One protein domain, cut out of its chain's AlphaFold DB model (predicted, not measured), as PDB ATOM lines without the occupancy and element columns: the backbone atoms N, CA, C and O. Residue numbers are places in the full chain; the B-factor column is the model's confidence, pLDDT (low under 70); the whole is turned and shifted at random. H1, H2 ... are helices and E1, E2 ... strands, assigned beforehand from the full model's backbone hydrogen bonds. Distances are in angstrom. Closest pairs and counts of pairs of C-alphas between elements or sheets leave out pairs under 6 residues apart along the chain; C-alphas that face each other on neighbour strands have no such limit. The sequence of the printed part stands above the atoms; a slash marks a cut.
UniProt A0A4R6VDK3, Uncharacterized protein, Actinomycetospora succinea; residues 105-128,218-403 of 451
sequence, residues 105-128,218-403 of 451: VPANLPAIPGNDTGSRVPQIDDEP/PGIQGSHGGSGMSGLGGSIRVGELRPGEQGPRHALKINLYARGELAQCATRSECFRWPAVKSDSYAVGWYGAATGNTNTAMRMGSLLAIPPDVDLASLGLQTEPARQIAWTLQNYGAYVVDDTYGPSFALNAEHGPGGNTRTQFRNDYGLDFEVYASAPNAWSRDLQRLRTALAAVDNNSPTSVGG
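AT A GLANCE: This is residues 105 to 128 and 218 to 403 of the 451 residues of an uncharacterized protein of Actinomycetospora succinea (UniProt A0A4R6VDK3). With little regular structure, a loop-rich body holds a strongly twisted sheet, H3 and H5 side by side next to it, H4 and residues 262 to 302 at opposite ends. Of 210 printed residues, 75 lie in named elements, E1 E2 H1 E3 H2 H3 E4 E5 H4 H5 E6, class mixed. The mixed sheet runs E1 E5 E2 E4 E3 E6. The whole is compact, radius of gyration of the C-alphas 15.8 A, spans 45 by 35 by 32 A.

HOW THE PARTS SIT: E1, residues 120 to 127, is parallel to E5, 344 to 352; N 123 and O 345 are 2.7 A apart. H3, residues 320 to 331, touches H5, 378 to 389, at a shallow tilt of 15 degrees, closest C-alphas Ala 322 and Asp 382, 6.1 A. Both have every O i to N i+4 pair within hydrogen-bond range.

IN THESE COORDINATES: E1 begins at C-alpha 120 at (-16.558, -47.386, 9.779), and H5 ends at C-alpha 389 at (-11.348, -53.603, -6.122).

THE WHOLE: Residues 129 to 217 are not printed, a C-alpha gap of 19.9 A; no printed pLDDT is under 70.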
ATOM      1  N   VAL A 105      -1.371 -50.250 -10.412       98.56
ATOM      2  CA  VAL A 105      -0.637 -51.083  -9.457       98.56
ATOM      3  C   VAL A 105      -1.552 -51.444  -8.287       98.56
ATOM      4  O   VAL A 105      -2.372 -50.613  -7.879       98.56
ATOM      5  N   PRO A 106      -1.462 -52.665  -7.730       98.44
ATOM      6  CA  PRO A 106      -2.340 -53.076  -6.640       98.44
ATOM      7  C   PRO A 106      -2.264 -52.114  -5.449       98.44
ATOM      8  O   PRO A 106      -1.177 -51.840  -4.936       98.44
ATOM      9  N   ALA A 107      -3.415 -51.618  -4.983       98.38
ATOM     10  CA  ALA A 107      -3.482 -50.812  -3.762       98.38
ATOM     11  C   ALA A 107      -3.378 -51.686  -2.500       98.38
ATOM     12  O   ALA A 107      -2.904 -51.223  -1.465       98.38
ATOM     13  N   ASN A 108      -3.795 -52.957  -2.600       97.00
ATOM     14  CA  ASN A 108      -3.827 -53.939  -1.509       97.00
ATOM     15  C   ASN A 108      -4.601 -53.453  -0.272       97.00
ATOM     16  O   ASN A 108      -4.243 -53.772   0.862       97.00
ATOM     17  N   LEU A 109      -5.669 -52.678  -0.488       98.31
ATOM     18  CA  LEU A 109      -6.539 -52.245   0.599       98.31
ATOM     19  C   LEU A 109      -7.291 -53.450   1.177       98.31
ATOM     20  O   LEU A 109      -7.919 -54.202   0.423       98.31
ATOM     21  N   PRO A 110      -7.295 -53.633   2.508       97.69
ATOM     22  CA  PRO A 110      -8.136 -54.642   3.120       97.69
ATOM     23  C   PRO A 110      -9.609 -54.237   2.993       97.69
ATOM     24  O   PRO A 110      -9.958 -53.049   3.045       97.69
ATOM     25  N   ALA A 111     -10.483 -55.242   2.909       97.88
ATOM     26  CA  ALA A 111     -11.933 -55.055   2.966       97.88
ATOM     27  C   ALA A 111     -12.326 -54.221   4.198       97.88
ATOM     28  O   ALA A 111     -13.060 -53.240   4.086       97.88
ATOM     29  N   ILE A 112     -11.753 -54.575   5.352       98.00
ATOM     30  CA  ILE A 112     -11.975 -53.928   6.643       98.00
ATOM     31  C   ILE A 112     -10.660 -53.261   7.091       98.00
ATOM     32  O   ILE A 112      -9.677 -53.972   7.328       98.00
ATOM     33  N   PRO A 113     -10.612 -51.923   7.222       97.69
ATOM     34  CA  PRO A 113      -9.446 -51.210   7.737       97.69
ATOM     35  C   PRO A 113      -8.981 -51.779   9.081       97.69
ATOM     36  O   PRO A 113      -9.786 -52.001   9.986       97.69
ATOM     37  N   GLY A 114      -7.676 -52.028   9.213       96.12
ATOM     38  CA  GLY A 114      -7.072 -52.533  10.452       96.12
ATOM     39  C   GLY A 114      -7.584 -53.899  10.931       96.12
ATOM     40  O   GLY A 114      -7.275 -54.273  12.058       96.12
ATOM     41  N   ASN A 115      -8.354 -54.633  10.112       95.25
ATOM     42  CA  ASN A 115      -9.098 -55.836  10.514       95.25
ATOM     43  C   ASN A 115     -10.010 -55.616  11.738       95.25
ATOM     44  O   ASN A 115     -10.285 -56.549  12.491       95.25
ATOM     45  N   ASP A 116     -10.490 -54.386  11.928       95.94
ATOM     46  CA  ASP A 116     -11.354 -54.016  13.043       95.94
ATOM     47  C   ASP A 116     -12.811 -53.926  12.581       95.94
ATOM     48  O   ASP A 116     -13.192 -53.040  11.817       95.94
ATOM     49  N   THR A 117     -13.670 -54.822  13.062       94.69
ATOM     50  CA  THR A 117     -15.105 -54.801  12.741       94.69
ATOM     51  C   THR A 117     -15.855 -53.596  13.335       94.69
ATOM     52  O   THR A 117     -16.999 -53.332  12.950       94.69
ATOM     53  N   GLY A 118     -15.227 -52.868  14.265       96.88
ATOM     54  CA  GLY A 118     -15.652 -51.568  14.781       96.88
ATOM     55  C   GLY A 118     -15.219 -50.379  13.913       96.88
ATOM     56  O   GLY A 118     -15.620 -49.250  14.200       96.88
ATOM     57  N   SER A 119     -14.459 -50.606  12.837       97.25
ATOM     58  CA  SER A 119     -14.170 -49.579  11.830       97.25
ATOM     59  C   SER A 119     -15.440 -49.131  11.108       97.25
ATOM     60  O   SER A 119     -16.406 -49.890  10.985       97.25
ATOM     61  N   ARG A 120     -15.454 -47.894  10.607       97.81
ATOM     62  CA  ARG A 120     -16.558 -47.386   9.779       97.81
ATOM     63  C   ARG A 120     -16.241 -47.570   8.300       97.81
ATOM     64  O   ARG A 120     -15.213 -47.089   7.823       97.81
ATOM     65  N   VAL A 121     -17.128 -48.259   7.584       97.88
ATOM     66  CA  VAL A 121     -16.991 -48.587   6.156       97.88
ATOM     67  C   VAL A 121     -18.365 -48.429   5.474       97.88
ATOM     68  O   VAL A 121     -19.118 -49.396   5.407       97.88
ATOM     69  N   PRO A 122     -18.722 -47.225   4.995       97.50
ATOM     70  CA  PRO A 122     -17.925 -46.007   5.048       97.50
ATOM     71  C   PRO A 122     -18.142 -45.220   6.358       97.50
ATOM     72  O   PRO A 122     -19.209 -45.245   6.971       97.50
ATOM     73  N   GLN A 123     -17.108 -44.502   6.784       97.50
ATOM     74  CA  GLN A 123     -17.217 -43.234   7.502       97.50
ATOM     75  C   GLN A 123     -17.607 -42.135   6.508       97.50
ATOM     76  O   GLN A 123     -17.446 -42.290   5.297       97.50
ATOM     77  N   ILE A 124     -18.074 -40.994   6.999       96.31
ATOM     78  CA  ILE A 124     -18.202 -39.800   6.162       96.31
ATOM     79  C   ILE A 124     -17.502 -38.615   6.818       96.31
ATOM     80  O   ILE A 124     -17.658 -38.362   8.020       96.31
ATOM     81  N   ASP A 125     -16.695 -37.933   6.015       96.88
ATOM     82  CA  ASP A 125     -16.057 -36.676   6.375       96.88
ATOM     83  C   ASP A 125     -16.924 -35.529   5.844       96.88
ATOM     84  O   ASP A 125     -17.138 -35.400   4.637       96.88
ATOM     85  N   ASP A 126     -17.518 -34.762   6.759       95.62
ATOM     86  CA  ASP A 126     -18.483 -33.724   6.406       95.62
ATOM     87  C   ASP A 126     -17.739 -32.450   5.967       95.62
ATOM     88  O   ASP A 126     -16.915 -31.909   6.708       95.62
ATOM     89  N   GLU A 127     -18.083 -31.936   4.787       97.31
ATOM     90  CA  GLU A 127     -17.462 -30.779   4.133       97.31
ATOM     91  C   GLU A 127     -18.439 -29.590   4.136       97.31
ATOM     92  O   GLU A 127     -19.426 -29.593   3.383       97.31
ATOM     93  N   PRO A 128     -18.210 -28.554   4.965       98.19
ATOM     94  CA  PRO A 128     -18.995 -27.328   4.937       98.19
ATOM     95  C   PRO A 128     -18.805 -26.572   3.624       98.19
ATOM     96  O   PRO A 128     -17.856 -25.807   3.456       98.19
ATOM     97  N   PRO A 218      -8.187 -24.872 -11.695       96.50
ATOM     98  CA  PRO A 218      -7.893 -26.296 -11.527       96.50
ATOM     99  C   PRO A 218      -8.398 -26.874 -10.197       96.50
ATOM    100  O   PRO A 218      -8.594 -28.084 -10.108       96.50
ATOM    101  N   GLY A 219      -8.587 -26.044  -9.163       97.19
ATOM    102  CA  GLY A 219      -9.175 -26.455  -7.885       97.19
ATOM    103  C   GLY A 219      -8.389 -27.498  -7.099       97.19
ATOM    104  O   GLY A 219      -8.987 -28.246  -6.338       97.19
ATOM    105  N   ILE A 220      -7.078 -27.624  -7.310       97.19
ATOM    106  CA  ILE A 220      -6.292 -28.711  -6.708       97.19
ATOM    107  C   ILE A 220      -6.108 -28.497  -5.205       97.19
ATOM    108  O   ILE A 220      -6.325 -29.423  -4.425       97.19
ATOM    109  N   GLN A 221      -5.696 -27.294  -4.802       96.50
ATOM    110  CA  GLN A 221      -5.292 -27.011  -3.427       96.50
ATOM    111  C   GLN A 221      -6.475 -26.582  -2.559       96.50
ATOM    112  O   GLN A 221      -7.487 -26.093  -3.057       96.50
ATOM    113  N   GLY A 222      -6.340 -26.739  -1.247       95.56
ATOM    114  CA  GLY A 222      -7.294 -26.192  -0.294       95.56
ATOM    115  C   GLY A 222      -7.139 -26.762   1.106       95.56
ATOM    116  O   GLY A 222      -6.032 -27.013   1.582       95.56
ATOM    117  N   SER A 223      -8.275 -26.889   1.784       95.50
ATOM    118  CA  SER A 223      -8.345 -27.042   3.229       95.50
ATOM    119  C   SER A 223      -8.158 -28.447   3.780       95.50
ATOM    120  O   SER A 223      -8.234 -28.569   4.992       95.50
ATOM    121  N   HIS A 224      -7.872 -29.488   2.991       95.44
ATOM    122  CA  HIS A 224      -7.518 -30.786   3.578       95.44
ATOM    123  C   HIS A 224      -6.148 -30.729   4.252       95.44
ATOM    124  O   HIS A 224      -5.114 -30.627   3.592       95.44
ATOM    125  N   GLY A 225      -6.125 -30.768   5.584       89.56
ATOM    126  CA  GLY A 225      -4.918 -30.644   6.397       89.56
ATOM    127  C   GLY A 225      -3.818 -31.654   6.058       89.56
ATOM    128  O   GLY A 225      -2.646 -31.257   6.037       89.56
ATOM    129  N   GLY A 226      -4.182 -32.899   5.748       92.56
ATOM    130  CA  GLY A 226      -3.279 -33.983   5.386       92.56
ATOM    131  C   GLY A 226      -2.677 -33.794   4.001       92.56
ATOM    132  O   GLY A 226      -1.464 -33.724   3.879       92.56
ATOM    133  N   SER A 227      -3.481 -33.632   2.951       97.50
ATOM    134  CA  SER A 227      -2.975 -33.539   1.563       97.50
ATOM    135  C   SER A 227      -2.650 -32.126   1.060       97.50
ATOM    136  O   SER A 227      -1.871 -31.948   0.119       97.50
ATOM    137  N   GLY A 228      -3.257 -31.103   1.660       96.94
ATOM    138  CA  GLY A 228      -3.327 -29.746   1.114       96.94
ATOM    139  C   GLY A 228      -4.269 -29.614  -0.084       96.94
ATOM    140  O   GLY A 228      -4.176 -28.622  -0.805       96.94
ATOM    141  N   MET A 229      -5.131 -30.606  -0.328       98.19
ATOM    142  CA  MET A 229      -6.058 -30.619  -1.457       98.19
ATOM    143  C   MET A 229      -7.388 -29.924  -1.134       98.19
ATOM    144  O   MET A 229      -7.708 -29.614   0.015       98.19
ATOM    145  N   SER A 230      -8.160 -29.638  -2.177       97.62
ATOM    146  CA  SER A 230      -9.399 -28.862  -2.111       97.62
ATOM    147  C   SER A 230     -10.493 -29.471  -1.214       97.62
ATOM    148  O   SER A 230     -10.845 -30.642  -1.346       97.62
ATOM    149  N   GLY A 231     -11.136 -28.637  -0.385       96.44
ATOM    150  CA  GLY A 231     -12.377 -28.992   0.325       96.44
ATOM    151  C   GLY A 231     -13.617 -29.052  -0.587       96.44
ATOM    152  O   GLY A 231     -14.571 -29.781  -0.336       96.44
ATOM    153  N   LEU A 232     -13.603 -28.339  -1.714       98.19
ATOM    154  CA  LEU A 232     -14.739 -28.284  -2.637       98.19
ATOM    155  C   LEU A 232     -14.751 -29.454  -3.636       98.19
ATOM    156  O   LEU A 232     -15.708 -30.220  -3.695       98.19
ATOM    157  N   GLY A 233     -13.688 -29.581  -4.426       98.00
ATOM    158  CA  GLY A 233     -13.526 -30.618  -5.441       98.00
ATOM    159  C   GLY A 233     -13.534 -32.025  -4.854       98.00
ATOM    160  O   GLY A 233     -12.972 -32.265  -3.789       98.00
ATOM    161  N   GLY A 234     -14.209 -32.939  -5.547       97.94
ATOM    162  CA  GLY A 234     -14.316 -34.354  -5.200       97.94
ATOM    163  C   GLY A 234     -15.191 -34.707  -3.996       97.94
ATOM    164  O   GLY A 234     -15.367 -35.889  -3.703       97.94
ATOM    165  N   SER A 235     -15.779 -33.721  -3.317       98.31
ATOM    166  CA  SER A 235     -16.816 -33.955  -2.306       98.31
ATOM    167  C   SER A 235     -18.106 -34.418  -2.976       98.31
ATOM    168  O   SER A 235     -18.580 -33.740  -3.883       98.31
ATOM    169  N   ILE A 236     -18.717 -35.498  -2.486       98.62
ATOM    170  CA  ILE A 236     -20.050 -35.924  -2.938       98.62
ATOM    171  C   ILE A 236     -21.063 -34.841  -2.554       98.62
ATOM    172  O   ILE A 236     -21.287 -34.568  -1.367       98.62
ATOM    173  N   ARG A 237     -21.674 -34.215  -3.555       97.94
ATOM    174  CA  ARG A 237     -22.628 -33.115  -3.408       97.94
ATOM    175  C   ARG A 237     -24.027 -33.645  -3.107       97.94
ATOM    176  O   ARG A 237     -24.409 -34.758  -3.487       97.94
ATOM    177  N   VAL A 238     -24.828 -32.820  -2.438       97.69
ATOM    178  CA  VAL A 238     -26.264 -33.078  -2.298       97.69
ATOM    179  C   VAL A 238     -26.865 -33.162  -3.703       97.69
ATOM    180  O   VAL A 238     -26.624 -32.307  -4.551       97.69
ATOM    181  N   GLY A 239     -27.644 -34.211  -3.954       96.38
ATOM    182  CA  GLY A 239     -28.224 -34.499  -5.267       96.38
ATOM    183  C   GLY A 239     -27.447 -35.468  -6.168       96.38
ATOM    184  O   GLY A 239     -28.004 -35.849  -7.187       96.38
ATOM    185  N   GLU A 240     -26.231 -35.914  -5.823       97.44
ATOM    186  CA  GLU A 240     -25.439 -36.774  -6.735       97.44
ATOM    187  C   GLU A 240     -25.595 -38.284  -6.514       97.44
ATOM    188  O   GLU A 240     -25.440 -39.059  -7.454       97.44
ATOM    189  N   LEU A 241     -25.905 -38.708  -5.285       97.12
ATOM    190  CA  LEU A 241     -26.268 -40.092  -4.967       97.12
ATOM    191  C   LEU A 241     -27.772 -40.165  -4.709       97.12
ATOM    192  O   LEU A 241     -28.218 -39.985  -3.572       97.12
ATOM    193  N   ARG A 242     -28.546 -40.349  -5.781       97.69
ATOM    194  CA  ARG A 242     -30.018 -40.372  -5.775       97.69
ATOM    195  C   ARG A 242     -30.539 -41.632  -6.468       97.69
ATOM    196  O   ARG A 242     -29.884 -42.113  -7.390       97.69
ATOM    197  N   PRO A 243     -31.717 -42.153  -6.090       98.50
ATOM    198  CA  PRO A 243     -32.329 -43.284  -6.774       98.50
ATOM    199  C   PRO A 243     -32.522 -43.017  -8.274       98.50
ATOM    200  O   PRO A 243     -33.015 -41.959  -8.655       98.50
ATOM    201  N   GLY A 244     -32.158 -43.985  -9.110       97.75
ATOM    202  CA  GLY A 244     -32.217 -43.929 -10.570       97.75
ATOM    203  C   GLY A 244     -31.009 -43.277 -11.250       97.75
ATOM    204  O   GLY A 244     -30.906 -43.354 -12.472       97.75
ATOM    205  N   GLU A 245     -30.089 -42.668 -10.498       96.81
ATOM    206  CA  GLU A 245     -28.920 -41.995 -11.069       96.81
ATOM    207  C   GLU A 245     -27.759 -42.955 -11.354       96.81
ATOM    208  O   GLU A 245     -27.662 -44.060 -10.820       96.81
ATOM    209  N   GLN A 246     -26.835 -42.510 -12.208       96.19
ATOM    210  CA  GLN A 246     -25.649 -43.287 -12.583       96.19
ATOM    211  C   GLN A 246     -24.510 -43.179 -11.555       96.19
ATOM    212  O   GLN A 246     -23.727 -44.121 -11.421       96.19
ATOM    213  N   GLY A 247     -24.422 -42.046 -10.852       97.19
ATOM    214  CA  GLY A 247     -23.363 -41.684  -9.906       97.19
ATOM    215  C   GLY A 247     -22.655 -40.362 -10.250       97.19
ATOM    216  O   GLY A 247     -22.832 -39.843 -11.359       97.19
ATOM    217  N   PRO A 248     -21.863 -39.806  -9.311       98.25
ATOM    218  CA  PRO A 248     -21.118 -38.566  -9.517       98.25
ATOM    219  C   PRO A 248     -20.217 -38.600 -10.760       98.25
ATOM    220  O   PRO A 248     -19.534 -39.582 -11.044       98.25
ATOM    221  N   ARG A 249     -20.178 -37.496 -11.511       97.69
ATOM    222  CA  ARG A 249     -19.357 -37.352 -12.733       97.69
ATOM    223  C   ARG A 249     -18.064 -36.588 -12.461       97.69
ATOM    224  O   ARG A 249     -17.744 -35.631 -13.162       97.69
ATOM    225  N   HIS A 250     -17.382 -36.974 -11.393       98.75
ATOM    226  CA  HIS A 250     -16.120 -36.397 -10.953       98.75
ATOM    227  C   HIS A 250     -15.374 -37.416 -10.076       98.75
ATOM    228  O   HIS A 250     -15.979 -38.334  -9.519       98.75
ATOM    229  N   ALA A 251     -14.059 -37.262  -9.933       98.88
ATOM    230  CA  ALA A 251     -13.257 -38.061  -9.016       98.88
ATOM    231  C   ALA A 251     -13.681 -37.762  -7.578       98.88
ATOM    232  O   ALA A 251     -13.916 -36.604  -7.233       98.88
ATOM    233  N   LEU A 252     -13.783 -38.786  -6.737       98.94
ATOM    234  CA  LEU A 252     -14.185 -38.627  -5.341       98.94
ATOM    235  C   LEU A 252     -12.990 -38.261  -4.450       98.94
ATOM    236  O   LEU A 252     -11.831 -38.428  -4.824       98.94
ATOM    237  N   LYS A 253     -13.274 -37.810  -3.235       98.62
ATOM    238  CA  LYS A 253     -12.310 -37.772  -2.134       98.62
ATOM    239  C   LYS A 253     -12.555 -38.939  -1.188       98.62
ATOM    240  O   LYS A 253     -13.707 -39.260  -0.875       98.62
ATOM    241  N   ILE A 254     -11.464 -39.562  -0.757       98.81
ATOM    242  CA  ILE A 254     -11.466 -40.618   0.250       98.81
ATOM    243  C   ILE A 254     -10.413 -40.354   1.322       98.81
ATOM    244  O   ILE A 254      -9.331 -39.836   1.038       98.81
ATOM    245  N   ASN A 255     -10.701 -40.815   2.536       98.75
ATOM    246  CA  ASN A 255      -9.722 -40.881   3.617       98.75
ATOM    247  C   ASN A 255      -9.450 -42.348   3.953       98.75
ATOM    248  O   ASN A 255     -10.372 -43.172   3.997       98.75
ATOM    249  N   LEU A 256      -8.183 -42.662   4.204       98.56
ATOM    250  CA  LEU A 256      -7.714 -44.015   4.501       98.56
ATOM    251  C   LEU A 256      -7.133 -44.088   5.908       98.56
ATOM    252  O   LEU A 256      -6.693 -43.077   6.451       98.56
ATOM    253  N   TYR A 257      -7.060 -45.297   6.465       98.50
ATOM    254  CA  TYR A 257      -6.345 -45.520   7.716       98.50
ATOM    255  C   TYR A 257      -4.843 -45.522   7.435       98.50
ATOM    256  O   TYR A 257      -4.232 -46.567   7.183       98.50
ATOM    257  N   ALA A 258      -4.230 -44.340   7.450       98.50
ATOM    258  CA  ALA A 258      -2.906 -44.146   6.874       98.50
ATOM    259  C   ALA A 258      -1.826 -44.974   7.570       98.50
ATOM    260  O   ALA A 258      -0.892 -45.450   6.923       98.50
ATOM    261  N   ARG A 259      -1.991 -45.228   8.873       98.44
ATOM    262  CA  ARG A 259      -1.091 -46.088   9.650       98.44
ATOM    263  C   ARG A 259      -1.017 -47.523   9.118       98.44
ATOM    264  O   ARG A 259       0.016 -48.165   9.283       98.44
ATOM    265  N   GLY A 260      -2.086 -48.044   8.515       98.00
ATOM    266  CA  GLY A 260      -2.115 -49.389   7.931       98.00
ATOM    267  C   GLY A 260      -1.994 -49.422   6.408       98.00
ATOM    268  O   GLY A 260      -1.490 -50.402   5.863       98.00
ATOM    269  N   GLU A 261      -2.455 -48.373   5.727       98.56
ATOM    270  CA  GLU A 261      -2.803 -48.439   4.301       98.56
ATOM    271  C   GLU A 261      -1.944 -47.536   3.411       98.56
ATOM    272  O   GLU A 261      -1.818 -47.815   2.220       98.56
ATOM    273  N   LEU A 262      -1.302 -46.503   3.964       98.69
ATOM    274  CA  LEU A 262      -0.329 -45.691   3.226       98.69
ATOM    275  C   LEU A 262       1.093 -46.218   3.415       98.69
ATOM    276  O   LEU A 262       1.377 -46.957   4.352       98.69
ATOM    277  N   ALA A 263       1.982 -45.853   2.499       98.62
ATOM    278  CA  ALA A 263       3.373 -46.263   2.505       98.62
ATOM    279  C   ALA A 263       4.150 -45.610   3.649       98.62
ATOM    280  O   ALA A 263       3.983 -44.422   3.937       98.62
ATOM    281  N   GLN A 264       5.085 -46.363   4.214       98.50
ATOM    282  CA  GLN A 264       6.155 -45.810   5.025       98.50
ATOM    283  C   GLN A 264       6.969 -44.795   4.213       98.50
ATOM    284  O   GLN A 264       7.197 -44.944   3.010       98.50
ATOM    285  N   CYS A 265       7.424 -43.757   4.902       97.81
ATOM    286  CA  CYS A 265       8.224 -42.674   4.350       97.81
ATOM    287  C   CYS A 265       9.279 -42.249   5.375       97.81
ATOM    288  O   CYS A 265       9.014 -42.241   6.582       97.81
ATOM    289  N   ALA A 266      10.473 -41.892   4.901       97.44
ATOM    290  CA  ALA A 266      11.556 -41.398   5.746       97.44
ATOM    291  C   ALA A 266      11.515 -39.870   5.876       97.44
ATOM    292  O   ALA A 266      11.905 -39.316   6.904       97.44
ATOM    293  N   THR A 267      11.003 -39.186   4.852       97.81
ATOM    294  CA  THR A 267      10.845 -37.728   4.834       97.81
ATOM    295  C   THR A 267       9.410 -37.315   4.515       97.81
ATOM    296  O   THR A 267       8.645 -38.046   3.891       97.81
ATOM    297  N   ARG A 268       9.031 -36.097   4.915       96.50
ATOM    298  CA  ARG A 268       7.684 -35.544   4.683       96.50
ATOM    299  C   ARG A 268       7.308 -35.498   3.201       96.50
ATOM    300  O   ARG A 268       6.165 -35.801   2.868       96.50
ATOM    301  N   SER A 269       8.263 -35.154   2.337       96.94
ATOM    302  CA  SER A 269       8.113 -35.117   0.877       96.94
ATOM    303  C   SER A 269       7.908 -36.493   0.248       96.94
ATOM    304  O   SER A 269       7.317 -36.591  -0.819       96.94
ATOM    305  N   GLU A 270       8.358 -37.564   0.902       97.88
ATOM    306  CA  GLU A 270       8.104 -38.933   0.446       97.88
ATOM    307  C   GLU A 270       6.720 -39.443   0.852       97.88
ATOM    308  O   GLU A 270       6.250 -40.412   0.275       97.88
ATOM    309  N   CYS A 271       6.046 -38.844   1.836       98.25
ATOM    310  CA  CYS A 271       4.760 -39.357   2.324       98.25
ATOM    311  C   CYS A 271       3.557 -38.953   1.446       98.25
ATOM    312  O   CYS A 271       2.425 -39.356   1.720       98.25
ATOM    313  N   PHE A 272       3.773 -38.130   0.420       98.69
ATOM    314  CA  PHE A 272       2.738 -37.692  -0.511       98.69
ATOM    315  C   PHE A 272       3.215 -37.800  -1.958       98.69
ATOM    316  O   PHE A 272       4.407 -37.941  -2.238       98.69
ATOM    317  N   ARG A 273       2.264 -37.769  -2.887       98.44
ATOM    318  CA  ARG A 273       2.504 -37.664  -4.325       98.44
ATOM    319  C   ARG A 273       1.499 -36.696  -4.937       98.44
ATOM    320  O   ARG A 273       0.455 -36.429  -4.345       98.44
ATOM    321  N   TRP A 274       1.819 -36.174  -6.119       98.50
ATOM    322  CA  TRP A 274       0.899 -35.297  -6.842       98.50
ATOM    323  C   TRP A 274      -0.480 -35.971  -6.992       98.50
ATOM    324  O   TRP A 274      -0.518 -37.167  -7.303       98.50
ATOM    325  N   PRO A 275      -1.595 -35.238  -6.798       98.50
ATOM    326  CA  PRO A 275      -1.716 -33.781  -6.634       98.50
ATOM    327  C   PRO A 275      -1.605 -33.234  -5.206       98.50
ATOM    328  O   PRO A 275      -1.668 -32.016  -5.033       98.50
ATOM    329  N   ALA A 276      -1.412 -34.083  -4.192       98.62
ATOM    330  CA  ALA A 276      -1.136 -33.591  -2.848       98.62
ATOM    331  C   ALA A 276       0.182 -32.804  -2.822       98.62
ATOM    332  O   ALA A 276       1.144 -33.127  -3.523       98.62
ATOM    333  N   VAL A 277       0.218 -31.762  -1.992       97.50
ATOM    334  CA  VAL A 277       1.389 -30.883  -1.807       97.50
ATOM    335  C   VAL A 277       2.031 -31.051  -0.433       97.50
ATOM    336  O   VAL A 277       3.080 -30.474  -0.154       97.50
ATOM    337  N   LYS A 278       1.384 -31.823   0.441       97.50
ATOM    338  CA  LYS A 278       1.859 -32.172   1.776       97.50
ATOM    339  C   LYS A 278       1.246 -33.502   2.228       97.50
ATOM    340  O   LYS A 278       0.454 -34.118   1.521       97.50
ATOM    341  N   SER A 279       1.661 -33.936   3.410       97.81
ATOM    342  CA  SER A 279       1.091 -35.050   4.181       97.81
ATOM    343  C   SER A 279       0.706 -34.549   5.590       97.81
ATOM    344  O   SER A 279       0.982 -33.397   5.932       97.81
ATOM    345  N   ASP A 280       0.136 -35.376   6.466       96.25
ATOM    346  CA  ASP A 280      -0.133 -35.021   7.877       96.25
ATOM    347  C   ASP A 280       1.148 -34.780   8.666       96.25
ATOM    348  O   ASP A 280       2.047 -35.594   8.544       96.25
ATOM    349  N   SER A 281       1.277 -33.755   9.518       95.12
ATOM    350  CA  SER A 281       2.556 -33.411  10.190       95.12
ATOM    351  C   SER A 281       3.261 -34.564  10.923       95.12
ATOM    352  O   SER A 281       4.474 -34.507  11.110       95.12
ATOM    353  N   TYR A 282       2.516 -35.601  11.304       96.31
ATOM    354  CA  TYR A 282       2.986 -36.812  11.973       96.31
ATOM    355  C   TYR A 282       3.255 -38.003  11.030       96.31
ATOM    356  O   TYR A 282       3.535 -39.093  11.510       96.31
ATOM    357  N   ALA A 283       3.184 -37.833   9.705       98.25
ATOM    358  CA  ALA A 283       3.252 -38.925   8.729       98.25
ATOM    359  C   ALA A 283       4.536 -39.769   8.825       98.25
ATOM    360  O   ALA A 283       4.470 -40.997   8.741       98.25
ATOM    361  N   VAL A 284       5.695 -39.131   9.033       98.44
ATOM    362  CA  VAL A 284       6.983 -39.831   9.185       98.44
ATOM    363  C   VAL A 284       6.964 -40.644  10.478       98.44
ATOM    364  O   VAL A 284       6.800 -40.093  11.564       98.44
ATOM    365  N   GLY A 285       7.134 -41.961  10.356       97.56
ATOM    366  CA  GLY A 285       7.024 -42.904  11.474       97.56
ATOM    367  C   GLY A 285       5.591 -43.334  11.820       97.56
ATOM    368  O   GLY A 285       5.426 -44.221  12.656       97.56
ATOM    369  N   TRP A 286       4.567 -42.765  11.171       98.31
ATOM    370  CA  TRP A 286       3.161 -43.147  11.354       98.31
ATOM    371  C   TRP A 286       2.592 -43.903  10.155       98.31
ATOM    372  O   TRP A 286       2.088 -45.013  10.327       98.31
ATOM    373  N   TYR A 287       2.672 -43.334   8.947       98.56
ATOM    374  CA  TYR A 287       2.110 -43.964   7.749       98.56
ATOM    375  C   TYR A 287       2.740 -45.338   7.523       98.56
ATOM    376  O   TYR A 287       3.952 -45.513   7.658       98.56
ATOM    377  N   GLY A 288       1.894 -46.330   7.254       98.50
ATOM    378  CA  GLY A 288       2.294 -47.719   7.039       98.50
ATOM    379  C   GLY A 288       2.898 -48.434   8.250       98.50
ATOM    380  O   GLY A 288       3.239 -49.608   8.140       98.50
ATOM    381  N   ALA A 289       3.040 -47.785   9.411       98.12
ATOM    382  CA  ALA A 289       3.733 -48.357  10.565       98.12
ATOM    383  C   ALA A 289       3.019 -49.570  11.189       98.12
ATOM    384  O   ALA A 289       3.665 -50.371  11.858       98.12
ATOM    385  N   ALA A 290       1.706 -49.728  10.990       97.69
ATOM    386  CA  ALA A 290       0.961 -50.876  11.511       97.69
ATOM    387  C   ALA A 290       1.188 -52.160  10.695       97.69
ATOM    388  O   ALA A 290       0.999 -53.254  11.221       97.69
ATOM    389  N   THR A 291       1.576 -52.037   9.426       97.19
ATOM    390  CA  THR A 291       1.681 -53.159   8.476       97.19
ATOM    391  C   THR A 291       3.068 -53.294   7.851       97.19
ATOM    392  O   THR A 291       3.341 -54.297   7.199       97.19
ATOM    393  N   GLY A 292       3.948 -52.304   8.030       97.44
ATOM    394  CA  GLY A 292       5.202 -52.211   7.284       97.44
ATOM    395  C   GLY A 292       4.965 -51.965   5.791       97.44
ATOM    396  O   GLY A 292       5.711 -52.481   4.962       97.44
ATOM    397  N   ASN A 293       3.894 -51.248   5.432       98.06
ATOM    398  CA  ASN A 293       3.527 -51.049   4.032       98.06
ATOM    399  C   ASN A 293       4.597 -50.229   3.291       98.06
ATOM    400  O   ASN A 293       4.839 -49.072   3.621       98.06
ATOM    401  N   THR A 294       5.204 -50.810   2.260       97.62
ATOM    402  CA  THR A 294       6.241 -50.177   1.426       97.62
ATOM    403  C   THR A 294       5.744 -49.800   0.029       97.62
ATOM    404  O   THR A 294       6.527 -49.336  -0.797       97.62
ATOM    405  N   ASN A 295       4.447 -49.967  -0.257       98.00
ATOM    406  CA  ASN A 295       3.863 -49.659  -1.559       98.00
ATOM    407  C   ASN A 295       3.839 -48.147  -1.814       98.00
ATOM    408  O   ASN A 295       2.867 -47.471  -1.490       98.00
ATOM    409  N   THR A 296       4.883 -47.610  -2.442       97.56
ATOM    410  CA  THR A 296       5.027 -46.168  -2.697       97.56
ATOM    411  C   THR A 296       3.938 -45.583  -3.591       97.56
ATOM    412  O   THR A 296       3.801 -44.361  -3.643       97.56
ATOM    413  N   ALA A 297       3.146 -46.421  -4.266       98.44
ATOM    414  CA  ALA A 297       1.996 -45.945  -5.012       98.44
ATOM    415  C   ALA A 297       0.826 -45.518  -4.117       98.44
ATOM    416  O   ALA A 297      -0.023 -44.754  -4.575       98.44
ATOM    417  N   MET A 298       0.813 -45.956  -2.855       98.62
ATOM    418  CA  MET A 298      -0.173 -45.631  -1.823       98.62
ATOM    419  C   MET A 298       0.366 -44.546  -0.894       98.62
ATOM    420  O   MET A 298       0.950 -44.820   0.150       98.62
ATOM    421  N   ARG A 299       0.183 -43.285  -1.264       98.62
ATOM    422  CA  ARG A 299       0.599 -42.110  -0.496       98.62
ATOM    423  C   ARG A 299      -0.558 -41.126  -0.415       98.62
ATOM    424  O   ARG A 299      -1.565 -41.269  -1.109       98.62
ATOM    425  N   MET A 300      -0.407 -40.102   0.415       98.69
ATOM    426  CA  MET A 300      -1.333 -38.975   0.365       98.69
ATOM    427  C   MET A 300      -1.348 -38.400  -1.064       98.69
ATOM    428  O   MET A 300      -0.286 -38.247  -1.669       98.69
ATOM    429  N   GLY A 301      -2.530 -38.134  -1.621       98.75
ATOM    430  CA  GLY A 301      -2.713 -37.708  -3.012       98.75
ATOM    431  C   GLY A 301      -2.790 -38.833  -4.048       98.75
ATOM    432  O   GLY A 301      -2.972 -38.547  -5.225       98.75
ATOM    433  N   SER A 302      -2.682 -40.110  -3.676       98.88
ATOM    434  CA  SER A 302      -2.861 -41.196  -4.647       98.88
ATOM    435  C   SER A 302      -4.257 -41.180  -5.273       98.88
ATOM    436  O   SER A 302      -5.253 -41.098  -4.554       98.88
ATOM    437  N   LEU A 303      -4.320 -41.309  -6.603       98.94
ATOM    438  CA  LEU A 303      -5.551 -41.600  -7.337       98.94
ATOM    439  C   LEU A 303      -5.783 -43.109  -7.332       98.94
ATOM    440  O   LEU A 303      -4.973 -43.860  -7.877       98.94
ATOM    441  N   LEU A 304      -6.885 -43.542  -6.734       98.94
ATOM    442  CA  LEU A 304      -7.329 -44.928  -6.738       98.94
ATOM    443  C   LEU A 304      -8.527 -45.080  -7.669       98.94
ATOM    444  O   LEU A 304      -9.447 -44.270  -7.634       98.94
ATOM    445  N   ALA A 305      -8.545 -46.128  -8.477       98.94
ATOM    446  CA  ALA A 305      -9.658 -46.421  -9.366       98.94
ATOM    447  C   ALA A 305      -9.868 -47.930  -9.483       98.94
ATOM    448  O   ALA A 305      -8.956 -48.718  -9.227       98.94
ATOM    449  N   ILE A 306     -11.077 -48.323  -9.871       98.94
ATOM    450  CA  ILE A 306     -11.347 -49.705 -10.273       98.94
ATOM    451  C   ILE A 306     -10.793 -49.869 -11.699       98.94
ATOM    452  O   ILE A 306     -11.173 -49.076 -12.567       98.94
ATOM    453  N   PRO A 307      -9.901 -50.841 -11.965       98.69
ATOM    454  CA  PRO A 307      -9.406 -51.091 -13.314       98.69
ATOM    455  C   PRO A 307     -10.544 -51.324 -14.330       98.69
ATOM    456  O   PRO A 307     -11.604 -51.853 -13.974       98.69
ATOM    457  N   PRO A 308     -10.382 -50.905 -15.598       97.62
ATOM    458  CA  PRO A 308     -11.456 -50.940 -16.593       97.62
ATOM    459  C   PRO A 308     -11.829 -52.355 -17.053       97.62
ATOM    460  O   PRO A 308     -12.889 -52.533 -17.645       97.62
ATOM    461  N   ASP A 309     -10.964 -53.337 -16.814       97.50
ATOM    462  CA  ASP A 309     -11.169 -54.759 -17.090       97.50
ATOM    463  C   ASP A 309     -11.949 -55.483 -15.981       97.50
ATOM    464  O   ASP A 309     -12.427 -56.597 -16.193       97.50
ATOM    465  N   VAL A 310     -12.141 -54.847 -14.820       98.50
ATOM    466  CA  VAL A 310     -13.042 -55.356 -13.783       98.50
ATOM    467  C   VAL A 310     -14.488 -55.156 -14.228       98.50
ATOM    468  O   VAL A 310     -14.963 -54.027 -14.388       98.50
ATOM    469  N   ASP A 311     -15.221 -56.256 -14.370       98.12
ATOM    470  CA  ASP A 311     -16.668 -56.215 -14.546       98.12
ATOM    471  C   ASP A 311     -17.344 -55.758 -13.241       98.12
ATOM    472  O   ASP A 311     -17.315 -56.438 -12.215       98.12
ATOM    473  N   LEU A 312     -17.990 -54.592 -13.268       98.31
ATOM    474  CA  LEU A 312     -18.681 -54.067 -12.089       98.31
ATOM    475  C   LEU A 312     -19.843 -54.967 -11.643       98.31
ATOM    476  O   LEU A 312     -20.168 -54.985 -10.454       98.31
ATOM    477  N   ALA A 313     -20.457 -55.734 -12.551       97.38
ATOM    478  CA  ALA A 313     -21.509 -56.681 -12.193       97.38
ATOM    479  C   ALA A 313     -20.956 -57.867 -11.386       97.38
ATOM    480  O   ALA A 313     -21.620 -58.347 -10.461       97.38
ATOM    481  N   SER A 314     -19.715 -58.291 -11.654       97.38
ATOM    482  CA  SER A 314     -19.074 -59.391 -10.927       97.38
ATOM    483  C   SER A 314     -18.697 -59.030  -9.488       97.38
ATOM    484  O   SER A 314     -18.428 -59.921  -8.685       97.38
ATOM    485  N   LEU A 315     -18.713 -57.741  -9.123       97.75
ATOM    486  CA  LEU A 315     -18.498 -57.298  -7.741       97.75
ATOM    487  C   LEU A 315     -19.666 -57.670  -6.810       97.75
ATOM    488  O   LEU A 315     -19.517 -57.603  -5.592       97.75
ATOM    489  N   GLY A 316     -20.830 -58.063  -7.343       97.81
ATOM    490  CA  GLY A 316     -21.964 -58.528  -6.536       97.81
ATOM    491  C   GLY A 316     -22.564 -57.452  -5.624       97.81
ATOM    492  O   GLY A 316     -23.047 -57.771  -4.531       97.81
ATOM    493  N   LEU A 317     -22.498 -56.183  -6.046       98.62
ATOM    494  CA  LEU A 317     -22.984 -55.027  -5.287       98.62
ATOM    495  C   LEU A 317     -24.513 -55.040  -5.184       98.62
ATOM    496  O   LEU A 317     -25.230 -55.035  -6.189       98.62
ATOM    497  N   GLN A 318     -25.019 -55.035  -3.957       98.50
ATOM    498  CA  GLN A 318     -26.440 -55.221  -3.657       98.50
ATOM    499  C   GLN A 318     -27.207 -53.895  -3.663       98.50
ATOM    500  O   GLN A 318     -28.333 -53.816  -4.155       98.50
ATOM    501  N   THR A 319     -26.587 -52.833  -3.167       98.62
ATOM    502  CA  THR A 319     -27.186 -51.506  -3.039       98.62
ATOM    503  C   THR A 319     -26.964 -50.667  -4.291       98.62
ATOM    504  O   THR A 319     -25.910 -50.692  -4.925       98.62
ATOM    505  N   GLU A 320     -27.983 -49.895  -4.656       98.62
ATOM    506  CA  GLU A 320     -27.893 -48.933  -5.750       98.62
ATOM    507  C   GLU A 320     -26.811 -47.864  -5.552       98.62
ATOM    508  O   GLU A 320     -25.993 -47.712  -6.461       98.62
ATOM    509  N   PRO A 321     -26.701 -47.189  -4.390       98.69
ATOM    510  CA  PRO A 321     -25.652 -46.194  -4.204       98.69
ATOM    511  C   PRO A 321     -24.246 -46.790  -4.321       98.69
ATOM    512  O   PRO A 321     -23.336 -46.114  -4.793       98.69
ATOM    513  N   ALA A 322     -24.040 -48.067  -3.970       98.75
ATOM    514  CA  ALA A 322     -22.733 -48.686  -4.159       98.75
ATOM    515  C   ALA A 322     -22.431 -48.930  -5.637       98.75
ATOM    516  O   ALA A 322     -21.294 -48.744  -6.050       98.75
ATOM    517  N   ARG A 323     -23.431 -49.284  -6.455       98.88
ATOM    518  CA  ARG A 323     -23.263 -49.373  -7.916       98.88
ATOM    519  C   ARG A 323     -22.945 -48.011  -8.536       98.88
ATOM    520  O   ARG A 323     -22.094 -47.942  -9.418       98.88
ATOM    521  N   GLN A 324     -23.560 -46.940  -8.037       98.88
ATOM    522  CA  GLN A 324     -23.255 -45.571  -8.468       98.88
ATOM    523  C   GLN A 324     -21.813 -45.166  -8.127       98.88
ATOM    524  O   GLN A 324     -21.081 -44.634  -8.968       98.88
ATOM    525  N   ILE A 325     -21.362 -45.486  -6.912       98.88
ATOM    526  CA  ILE A 325     -19.968 -45.277  -6.505       98.88
ATOM    527  C   ILE A 325     -19.027 -46.162  -7.329       98.88
ATOM    528  O   ILE A 325     -18.004 -45.670  -7.784       98.88
ATOM    529  N   ALA A 326     -19.364 -47.426  -7.593       98.94
ATOM    530  CA  ALA A 326     -18.553 -48.326  -8.418       98.94
ATOM    531  C   ALA A 326     -18.321 -47.762  -9.822       98.94
ATOM    532  O   ALA A 326     -17.188 -47.711 -10.301       98.94
ATOM    533  N   TRP A 327     -19.396 -47.284 -10.454       98.88
ATOM    534  CA  TRP A 327     -19.321 -46.622 -11.748       98.88
ATOM    535  C   TRP A 327     -18.409 -45.395 -11.685       98.88
ATOM    536  O   TRP A 327     -17.529 -45.234 -12.530       98.88
ATOM    537  N   THR A 328     -18.554 -44.570 -10.650       98.94
ATOM    538  CA  THR A 328     -17.718 -43.379 -10.448       98.94
ATOM    539  C   THR A 328     -16.244 -43.749 -10.260       98.94
ATOM    540  O   THR A 328     -15.372 -43.185 -10.915       98.94
ATOM    541  N   LEU A 329     -15.946 -44.754  -9.432       98.94
ATOM    542  CA  LEU A 329     -14.586 -45.213  -9.150       98.94
ATOM    543  C   LEU A 329     -13.893 -45.833 -10.371       98.94
ATOM    544  O   LEU A 329     -12.676 -45.727 -10.481       98.94
ATOM    545  N   GLN A 330     -14.628 -46.462 -11.291       98.88
ATOM    546  CA  GLN A 330     -14.049 -46.972 -12.539       98.88
ATOM    547  C   GLN A 330     -13.822 -45.863 -13.578       98.88
ATOM    548  O   GLN A 330     -12.886 -45.932 -14.375       98.88
ATOM    549  N   ASN A 331     -14.683 -44.842 -13.596       98.88
ATOM    550  CA  ASN A 331     -14.662 -43.810 -14.634       98.88
ATOM    551  C   ASN A 331     -13.875 -42.553 -14.259       98.88
ATOM    552  O   ASN A 331     -13.352 -41.905 -15.157       98.88
ATOM    553  N   TYR A 332     -13.770 -42.218 -12.975       98.94
ATOM    554  CA  TYR A 332     -13.094 -41.014 -12.472       98.94
ATOM    555  C   TYR A 332     -12.134 -41.305 -11.310       98.94
ATOM    556  O   TYR A 332     -11.155 -40.588 -11.129       98.94
ATOM    557  N   GLY A 333     -12.380 -42.370 -10.541       98.88
ATOM    558  CA  GLY A 333     -11.552 -42.742  -9.394       98.88
ATOM    559  C   GLY A 333     -11.809 -41.894  -8.145       98.88
ATOM    560  O   GLY A 333     -12.822 -41.203  -8.030       98.88
ATOM    561  N   ALA A 334     -10.899 -41.985  -7.180       98.94
ATOM    562  CA  ALA A 334     -10.921 -41.239  -5.933       98.94
ATOM    563  C   ALA A 334      -9.506 -40.884  -5.459       98.94
ATOM    564  O   ALA A 334      -8.610 -41.726  -5.476       98.94
ATOM    565  N   TYR A 335      -9.314 -39.653  -4.996       98.94
ATOM    566  CA  TYR A 335      -8.061 -39.187  -4.416       98.94
ATOM    567  C   TYR A 335      -8.028 -39.395  -2.903       98.94
ATOM    568  O   TYR A 335      -8.980 -39.045  -2.204       98.94
ATOM    569  N   VAL A 336      -6.906 -39.905  -2.395       98.88
ATOM    570  CA  VAL A 336      -6.633 -39.963  -0.953       98.88
ATOM    571  C   VAL A 336      -6.280 -38.567  -0.447       98.88
ATOM    572  O   VAL A 336      -5.234 -38.036  -0.825       98.88
ATOM    573  N   VAL A 337      -7.124 -37.974   0.400       98.62
ATOM    574  CA  VAL A 337      -6.960 -36.573   0.832       98.62
ATOM    575  C   VAL A 337      -6.625 -36.377   2.308       98.62
ATOM    576  O   VAL A 337      -6.056 -35.333   2.630       98.62
ATOM    577  N   ASP A 338      -6.932 -37.342   3.175       97.69
ATOM    578  CA  ASP A 338      -6.634 -37.293   4.613       97.69
ATOM    579  C   ASP A 338      -6.454 -38.698   5.227       97.69
ATOM    580  O   ASP A 338      -6.847 -39.721   4.654       97.69
ATOM    581  N   ASP A 339      -5.853 -38.730   6.422       97.62
ATOM    582  CA  ASP A 339      -5.841 -39.884   7.327       97.62
ATOM    583  C   ASP A 339      -7.135 -39.919   8.161       97.62
ATOM    584  O   ASP A 339      -7.581 -38.903   8.695       97.62
ATOM    585  N   THR A 340      -7.737 -41.098   8.329       97.06
ATOM    586  CA  THR A 340      -8.833 -41.301   9.291       97.06
ATOM    587  C   THR A 340      -8.349 -41.388  10.741       97.06
ATOM    588  O   THR A 340      -9.180 -41.417  11.652       97.06
ATOM    589  N   TYR A 341      -7.030 -41.438  10.965       94.69
ATOM    590  CA  TYR A 341      -6.303 -41.605  12.231       94.69
ATOM    591  C   TYR A 341      -6.536 -42.960  12.923       94.69
ATOM    592  O   TYR A 341      -5.591 -43.609  13.372       94.69
ATOM    593  N   GLY A 342      -7.784 -43.424  12.990       95.75
ATOM    594  CA  GLY A 342      -8.166 -44.776  13.392       95.75
ATOM    595  C   GLY A 342      -8.621 -45.638  12.206       95.75
ATOM    596  O   GLY A 342      -8.817 -45.108  11.111       95.75
ATOM    597  N   PRO A 343      -8.816 -46.956  12.407       97.69
ATOM    598  CA  PRO A 343      -9.306 -47.853  11.363       97.69
ATOM    599  C   PRO A 343     -10.682 -47.415  10.839       97.69
ATOM    600  O   PRO A 343     -11.683 -47.555  11.537       97.69
ATOM    601  N   SER A 344     -10.733 -46.883   9.616       98.00
ATOM    602  CA  SER A 344     -11.953 -46.441   8.928       98.00
ATOM    603  C   SER A 344     -11.689 -46.234   7.433       98.00
ATOM    604  O   SER A 344     -10.545 -46.174   6.987       98.00
ATOM    605  N   PHE A 345     -12.764 -46.107   6.658       98.44
ATOM    606  CA  PHE A 345     -12.753 -45.675   5.263       98.44
ATOM    607  C   PHE A 345     -13.724 -44.519   5.090       98.44
ATOM    608  O   PHE A 345     -14.924 -44.760   5.175       98.44
ATOM    609  N   ALA A 346     -13.260 -43.292   4.862       98.44
ATOM    610  CA  ALA A 346     -14.186 -42.170   4.711       98.44
ATOM    611  C   ALA A 346     -14.429 -41.811   3.247       98.44
ATOM    612  O   ALA A 346     -13.495 -41.808   2.450       98.44
ATOM    613  N   LEU A 347     -15.674 -41.459   2.934       98.69
ATOM    614  CA  LEU A 347     -16.023 -40.653   1.766       98.69
ATOM    615  C   LEU A 347     -16.272 -39.218   2.231       98.69
ATOM    616  O   LEU A 347     -16.905 -39.011   3.268       98.69
ATOM    617  N   ASN A 348     -15.812 -38.231   1.474       98.62
ATOM    618  CA  ASN A 348     -16.041 -36.827   1.815       98.62
ATOM    619  C   ASN A 348     -17.311 -36.329   1.131       98.62
ATOM    620  O   ASN A 348     -17.514 -36.571  -0.063       98.62
ATOM    621  N   ALA A 349     -18.166 -35.624   1.865       98.19
ATOM    622  CA  ALA A 349     -19.465 -35.224   1.347       98.19
ATOM    623  C   ALA A 349     -19.954 -33.893   1.904       98.19
ATOM    624  O   ALA A 349     -19.606 -33.474   3.004       98.19
ATOM    625  N   GLU A 350     -20.822 -33.246   1.138       98.31
ATOM    626  CA  GLU A 350     -21.398 -31.957   1.477       98.31
ATOM    627  C   GLU A 350     -22.229 -31.964   2.771       98.31
ATOM    628  O   GLU A 350     -23.176 -32.738   2.950       98.31
ATOM    629  N   HIS A 351     -21.931 -30.981   3.621       96.88
ATOM    630  CA  HIS A 351     -22.782 -30.534   4.714       96.88
ATOM    631  C   HIS A 351     -22.842 -29.000   4.752       96.88
ATOM    632  O   HIS A 351     -22.187 -28.335   5.556       96.88
ATOM    633  N   GLY A 352     -23.646 -28.424   3.864       97.00
ATOM    634  CA  GLY A 352     -23.767 -26.980   3.681       97.00
ATOM    635  C   GLY A 352     -25.176 -26.442   3.947       97.00
ATOM    636  O   GLY A 352     -26.096 -27.192   4.270       97.00
ATOM    637  N   PRO A 353     -25.393 -25.129   3.767       96.31
ATOM    638  CA  PRO A 353     -26.729 -24.534   3.796       96.31
ATOM    639  C   PRO A 353     -27.649 -25.049   2.677       96.31
ATOM    640  O   PRO A 353     -28.863 -24.945   2.809       96.31
ATOM    641  N   GLY A 354     -27.085 -25.597   1.592       92.25
ATOM    642  CA  GLY A 354     -27.839 -26.234   0.509       92.25
ATOM    643  C   GLY A 354     -28.374 -27.630   0.851       92.25
ATOM    644  O   GLY A 354     -29.196 -28.160   0.110       92.25
ATOM    645  N   GLY A 355     -27.942 -28.218   1.972       95.75
ATOM    646  CA  GLY A 355     -28.380 -29.534   2.427       95.75
ATOM    647  C   GLY A 355     -27.260 -30.358   3.062       95.75
ATOM    648  O   GLY A 355     -26.112 -29.930   3.183       95.75
ATOM    649  N   ASN A 356     -27.615 -31.576   3.463       96.31
ATOM    650  CA  ASN A 356     -26.705 -32.535   4.078       96.31
ATOM    651  C   ASN A 356     -26.822 -33.886   3.359       96.31
ATOM    652  O   ASN A 356     -27.909 -34.478   3.336       96.31
ATOM    653  N   THR A 357     -25.711 -34.387   2.812       97.81
ATOM    654  CA  THR A 357     -25.680 -35.659   2.072       97.81
ATOM    655  C   THR A 357     -26.112 -36.843   2.941       97.81
ATOM    656  O   THR A 357     -26.830 -37.709   2.448       97.81
ATOM    657  N   ARG A 358     -25.791 -36.869   4.246       96.50
ATOM    658  CA  ARG A 358     -26.265 -37.924   5.168       96.50
ATOM    659  C   ARG A 358     -27.790 -37.941   5.259       96.50
ATOM    660  O   ARG A 358     -28.401 -39.004   5.189       96.50
ATOM    661  N   THR A 359     -28.400 -36.766   5.432       97.62
ATOM    662  CA  THR A 359     -29.858 -36.636   5.557       97.62
ATOM    663  C   THR A 359     -30.550 -37.030   4.261       97.62
ATOM    664  O   THR A 359     -31.500 -37.806   4.301       97.62
ATOM    665  N   GLN A 360     -30.052 -36.548   3.119       98.12
ATOM    666  CA  GLN A 360     -30.576 -36.947   1.815       98.12
ATOM    667  C   GLN A 360     -30.493 -38.464   1.632       98.12
ATOM    668  O   GLN A 360     -31.496 -39.098   1.327       98.12
ATOM    669  N   PHE A 361     -29.314 -39.044   1.854       98.50
ATOM    670  CA  PHE A 361     -29.075 -40.467   1.645       98.50
ATOM    671  C   PHE A 361     -30.019 -41.339   2.478       98.50
ATOM    672  O   PHE A 361     -30.600 -42.294   1.965       98.50
ATOM    673  N   ARG A 362     -30.238 -40.968   3.746       98.12
ATOM    674  CA  ARG A 362     -31.208 -41.649   4.610       98.12
ATOM    675  C   ARG A 362     -32.631 -41.541   4.074       98.12
ATOM    676  O   ARG A 362     -33.343 -42.539   4.084       98.12
ATOM    677  N   ASN A 363     -33.041 -40.363   3.612       98.50
ATOM    678  CA  ASN A 363     -34.387 -40.156   3.079       98.50
ATOM    679  C   ASN A 363     -34.626 -40.947   1.789       98.50
ATOM    680  O   ASN A 363     -35.711 -41.485   1.598       98.50
ATOM    681  N   ASP A 364     -33.616 -41.027   0.927       98.44
ATOM    682  CA  ASP A 364     -33.736 -41.658  -0.384       98.44
ATOM    683  C   ASP A 364     -33.640 -43.188  -0.326       98.44
ATOM    684  O   ASP A 364     -34.350 -43.877  -1.056       98.44
ATOM    685  N   TYR A 365     -32.773 -43.730   0.535       97.94
ATOM    686  CA  TYR A 365     -32.478 -45.167   0.567       97.94
ATOM    687  C   TYR A 365     -32.936 -45.880   1.841       97.94
ATOM    688  O   TYR A 365     -32.862 -47.106   1.907       97.94
ATOM    689  N   GLY A 366     -33.368 -45.153   2.877       97.06
ATOM    690  CA  GLY A 366     -33.661 -45.742   4.187       97.06
ATOM    691  C   GLY A 366     -32.424 -46.324   4.883       97.06
ATOM    692  O   GLY A 366     -32.547 -47.190   5.748       97.06
ATOM    693  N   LEU A 367     -31.226 -45.880   4.487       96.31
ATOM    694  CA  LEU A 367     -29.938 -46.360   4.981       96.31
ATOM    695  C   LEU A 367     -29.158 -45.224   5.636       96.31
ATOM    696  O   LEU A 367     -29.187 -44.086   5.179       96.31
ATOM    697  N   ASP A 368     -28.392 -45.546   6.670       97.38
ATOM    698  CA  ASP A 368     -27.393 -44.617   7.182       97.38
ATOM    699  C   ASP A 368     -26.180 -44.618   6.261       97.38
ATOM    700  O   ASP A 368     -25.660 -45.678   5.916       97.38
ATOM    701  N   PHE A 369     -25.723 -43.427   5.867       97.62
ATOM    702  CA  PHE A 369     -24.519 -43.308   5.046       97.62
ATOM    703  C   PHE A 369     -23.306 -43.854   5.803       97.62
ATOM    704  O   PHE A 369     -22.519 -44.619   5.260       97.62
ATOM    705  N   GLU A 370     -23.171 -43.480   7.074       96.75
ATOM    706  CA  GLU A 370     -22.065 -43.898   7.928       96.75
ATOM    707  C   GLU A 370     -22.443 -45.129   8.746       96.75
ATOM    708  O   GLU A 370     -23.361 -45.071   9.565       96.75
ATOM    709  N   VAL A 371     -21.721 -46.231   8.549       97.56
ATOM    710  CA  VAL A 371     -22.011 -47.516   9.200       97.56
ATOM    711  C   VAL A 371     -20.731 -48.254   9.572       97.56
ATOM    712  O   VAL A 371     -19.680 -48.075   8.957       97.56
ATOM    713  N   TYR A 372     -20.818 -49.111  10.587       98.06
ATOM    714  CA  TYR A 372     -19.713 -49.985  10.974       98.06
ATOM    715  C   TYR A 372     -19.500 -51.120   9.961       98.06
ATOM    716  O   TYR A 372     -20.440 -51.579   9.307       98.06
ATOM    717  N   ALA A 373     -18.274 -51.632   9.875       97.62
ATOM    718  CA  ALA A 373     -17.930 -52.808   9.075       97.62
ATOM    719  C   ALA A 373     -18.709 -54.063   9.515       97.62
ATOM    720  O   ALA A 373     -19.058 -54.907   8.693       97.62
ATOM    721  N   SER A 374     -19.030 -54.154  10.809       96.62
ATOM    722  CA  SER A 374     -19.885 -55.190  11.407       96.62
ATOM    723  C   SER A 374     -21.379 -55.043  11.108       96.62
ATOM    724  O   SER A 374     -22.148 -55.948  11.431       96.62
ATOM    725  N   ALA A 375     -21.827 -53.921  10.530       95.31
ATOM    726  CA  ALA A 375     -23.246 -53.715  10.283       95.31
ATOM    727  C   ALA A 375     -23.787 -54.805   9.333       95.31
ATOM    728  O   ALA A 375     -23.210 -55.038   8.270       95.31
ATOM    729  N   PRO A 376     -24.931 -55.443   9.644       91.06
ATOM    730  CA  PRO A 376     -25.466 -56.534   8.830       91.06
ATOM    731  C   PRO A 376     -26.097 -56.057   7.510       91.06
ATOM    732  O   PRO A 376     -26.678 -56.858   6.773       91.06
ATOM    733  N   ASN A 377     -26.000 -54.766   7.179       92.69
ATOM    734  CA  ASN A 377     -26.588 -54.202   5.972       92.69
ATOM    735  C   ASN A 377     -25.708 -54.432   4.730       92.69
ATOM    736  O   ASN A 377     -24.499 -54.653   4.800       92.69
ATOM    737  N   ALA A 378     -26.358 -54.410   3.571       97.69
ATOM    738  CA  ALA A 378     -25.707 -54.579   2.279       97.69
ATOM    739  C   ALA A 378     -24.741 -53.434   1.947       97.69
ATOM    740  O   ALA A 378     -23.700 -53.674   1.346       97.69
ATOM    741  N   TRP A 379     -25.059 -52.219   2.403       98.00
ATOM    742  CA  TRP A 379     -24.267 -51.016   2.168       98.00
ATOM    743  C   TRP A 379     -22.818 -51.171   2.642       98.00
ATOM    744  O   TRP A 379     -21.899 -51.049   1.839       98.00
ATOM    745  N   SER A 380     -22.606 -51.559   3.901       97.56
ATOM    746  CA  SER A 380     -21.263 -51.777   4.452       97.56
ATOM    747  C   SER A 380     -20.478 -52.835   3.670       97.56
ATOM    748  O   SER A 380     -19.330 -52.615   3.284       97.56
ATOM    749  N   ARG A 381     -21.112 -53.975   3.358       98.12
ATOM    750  CA  ARG A 381     -20.472 -55.056   2.588       98.12
ATOM    751  C   ARG A 381     -20.093 -54.625   1.177       98.12
ATOM    752  O   ARG A 381     -19.050 -55.032   0.673       98.12
ATOM    753  N   ASP A 382     -20.926 -53.819   0.533       98.81
ATOM    754  CA  ASP A 382     -20.641 -53.311  -0.801       98.81
ATOM    755  C   ASP A 382     -19.435 -52.368  -0.798       98.81
ATOM    756  O   ASP A 382     -18.559 -52.508  -1.649       98.81
ATOM    757  N   LEU A 383     -19.310 -51.480   0.195       98.62
ATOM    758  CA  LEU A 383     -18.126 -50.621   0.322       98.62
ATOM    759  C   LEU A 383     -16.856 -51.423   0.626       98.62
ATOM    760  O   LEU A 383     -15.793 -51.092   0.106       98.62
ATOM    761  N   GLN A 384     -16.952 -52.501   1.408       98.56
ATOM    762  CA  GLN A 384     -15.833 -53.423   1.636       98.56
ATOM    763  C   GLN A 384     -15.352 -54.072   0.324       98.56
ATOM    764  O   GLN A 384     -14.148 -54.160   0.086       98.56
ATOM    765  N   ARG A 385     -16.278 -54.468  -0.562       98.75
ATOM    766  CA  ARG A 385     -15.951 -55.011  -1.895       98.75
ATOM    767  C   ARG A 385     -15.315 -53.957  -2.791       98.75
ATOM    768  O   ARG A 385     -14.294 -54.225  -3.419       98.75
ATOM    769  N   LEU A 386     -15.878 -52.747  -2.808       98.88
ATOM    770  CA  LEU A 386     -15.329 -51.631  -3.578       98.88
ATOM    771  C   LEU A 386     -13.900 -51.308  -3.154       98.88
ATOM    772  O   LEU A 386     -13.039 -51.177  -4.015       98.88
ATOM    773  N   ARG A 387     -13.619 -51.276  -1.846       98.50
ATOM    774  CA  ARG A 387     -12.261 -51.071  -1.327       98.50
ATOM    775  C   ARG A 387     -11.268 -52.090  -1.878       98.50
ATOM    776  O   ARG A 387     -10.192 -51.702  -2.313       98.50
ATOM    777  N   THR A 388     -11.637 -53.371  -1.903       98.56
ATOM    778  CA  THR A 388     -10.753 -54.436  -2.409       98.56
ATOM    779  C   THR A 388     -10.558 -54.415  -3.927       98.56
ATOM    780  O   THR A 388      -9.598 -55.000  -4.416       98.56
ATOM    781  N   ALA A 389     -11.439 -53.739  -4.669       98.75
ATOM    782  CA  ALA A 389     -11.348 -53.603  -6.122       98.75
ATOM    783  C   ALA A 389     -10.477 -52.415  -6.572       98.75
ATOM    784  O   ALA A 389     -10.208 -52.268  -7.764       98.75
ATOM    785  N   LEU A 390     -10.056 -51.548  -5.647       98.88
ATOM    786  CA  LEU A 390      -9.257 -50.370  -5.967       98.88
ATOM    787  C   LEU A 390      -7.797 -50.731  -6.261       98.88
ATOM    788  O   LEU A 390      -7.151 -51.486  -5.532       98.88
ATOM    789  N   ALA A 391      -7.255 -50.092  -7.289       98.94
ATOM    790  CA  ALA A 391      -5.840 -50.064  -7.619       98.94
ATOM    791  C   ALA A 391      -5.373 -48.609  -7.758       98.94
ATOM    792  O   ALA A 391      -6.163 -47.723  -8.091       98.94
ATOM    793  N   ALA A 392      -4.096 -48.349  -7.489       98.88
ATOM    794  CA  ALA A 392      -3.523 -47.023  -7.678       98.88
ATOM    795  C   ALA A 392      -3.206 -46.796  -9.161       98.88
ATOM    796  O   ALA A 392      -2.600 -47.652  -9.805       98.88
ATOM    797  N   VAL A 393      -3.593 -45.634  -9.689       98.88
ATOM    798  CA  VAL A 393      -3.219 -45.180 -11.034       98.88
ATOM    799  C   VAL A 393      -1.830 -44.553 -10.945       98.88
ATOM    800  O   VAL A 393      -1.675 -43.389 -10.570       98.88
ATOM    801  N   ASP A 394      -0.798 -45.344 -11.222       98.62
ATOM    802  CA  ASP A 394       0.579 -44.994 -10.875       98.62
ATOM    803  C   ASP A 394       1.177 -43.906 -11.773       98.62
ATOM    804  O   ASP A 394       1.995 -43.100 -11.331       98.62
ATOM    805  N   ASN A 395       0.713 -43.818 -13.019       98.62
ATOM    806  CA  ASN A 395       1.116 -42.779 -13.963       98.62
ATOM    807  C   ASN A 395       0.219 -41.528 -13.917       98.62
ATOM    808  O   ASN A 395       0.222 -40.738 -14.865       98.62
ATOM    809  N   ASN A 396      -0.542 -41.318 -12.838       98.62
ATOM    810  CA  ASN A 396      -1.266 -40.070 -12.614       98.62
ATOM    811  C   ASN A 396      -0.279 -38.929 -12.303       98.62
ATOM    812  O   ASN A 396       0.450 -38.979 -11.310       98.62
ATOM    813  N   SER A 397      -0.241 -37.904 -13.154       98.06
ATOM    814  CA  SER A 397       0.716 -36.794 -13.045       98.06
ATOM    815  C   SER A 397       0.139 -35.485 -13.604       98.06
ATOM    816  O   SER A 397      -0.874 -35.533 -14.306       98.06
ATOM    817  N   PRO A 398       0.796 -34.323 -13.395       97.50
ATOM    818  CA  PRO A 398       0.368 -33.055 -13.992       97.50
ATOM    819  C   PRO A 398       0.189 -33.093 -15.518       97.50
ATOM    820  O   PRO A 398      -0.596 -32.323 -16.058       97.50
ATOM    821  N   THR A 399       0.912 -33.974 -16.219       96.69
ATOM    822  CA  THR A 399       0.862 -34.113 -17.684       96.69
ATOM    823  C   THR A 399       0.053 -35.327 -18.152       96.69
ATOM    824  O   THR A 399      -0.080 -35.551 -19.350       96.69
ATOM    825  N   SER A 400      -0.471 -36.129 -17.225       97.62
ATOM    826  CA  SER A 400      -1.218 -37.366 -17.494       97.62
ATOM    827  C   SER A 400      -2.274 -37.597 -16.413       97.62
ATOM    828  O   SER A 400      -2.325 -38.650 -15.778       97.62
ATOM    829  N   VAL A 401      -3.100 -36.580 -16.164       98.31
ATOM    830  CA  VAL A 401      -4.190 -36.652 -15.184       98.31
ATOM    831  C   VAL A 401      -5.107 -37.830 -15.527       98.31
ATOM    832  O   VAL A 401      -5.454 -38.027 -16.690       98.31
ATOM    833  N   GLY A 402      -5.443 -38.654 -14.536       98.12
ATOM    834  CA  GLY A 402      -6.229 -39.874 -14.746       98.12
ATOM    835  C   GLY A 402      -5.489 -40.983 -15.506       98.12
ATOM    836  O   GLY A 402      -6.118 -41.951 -15.917       98.12
ATOM    837  N   GLY A 403      -4.172 -40.849 -15.716       98.19
ATOM    838  CA  GLY A 403      -3.343 -41.793 -16.472       98.19
ATOM    839  C   GLY A 403      -3.167 -41.457 -17.960       98.19
ATOM    840  O   GLY A 403      -2.423 -42.146 -18.655       98.19
TER     841      GLY A 403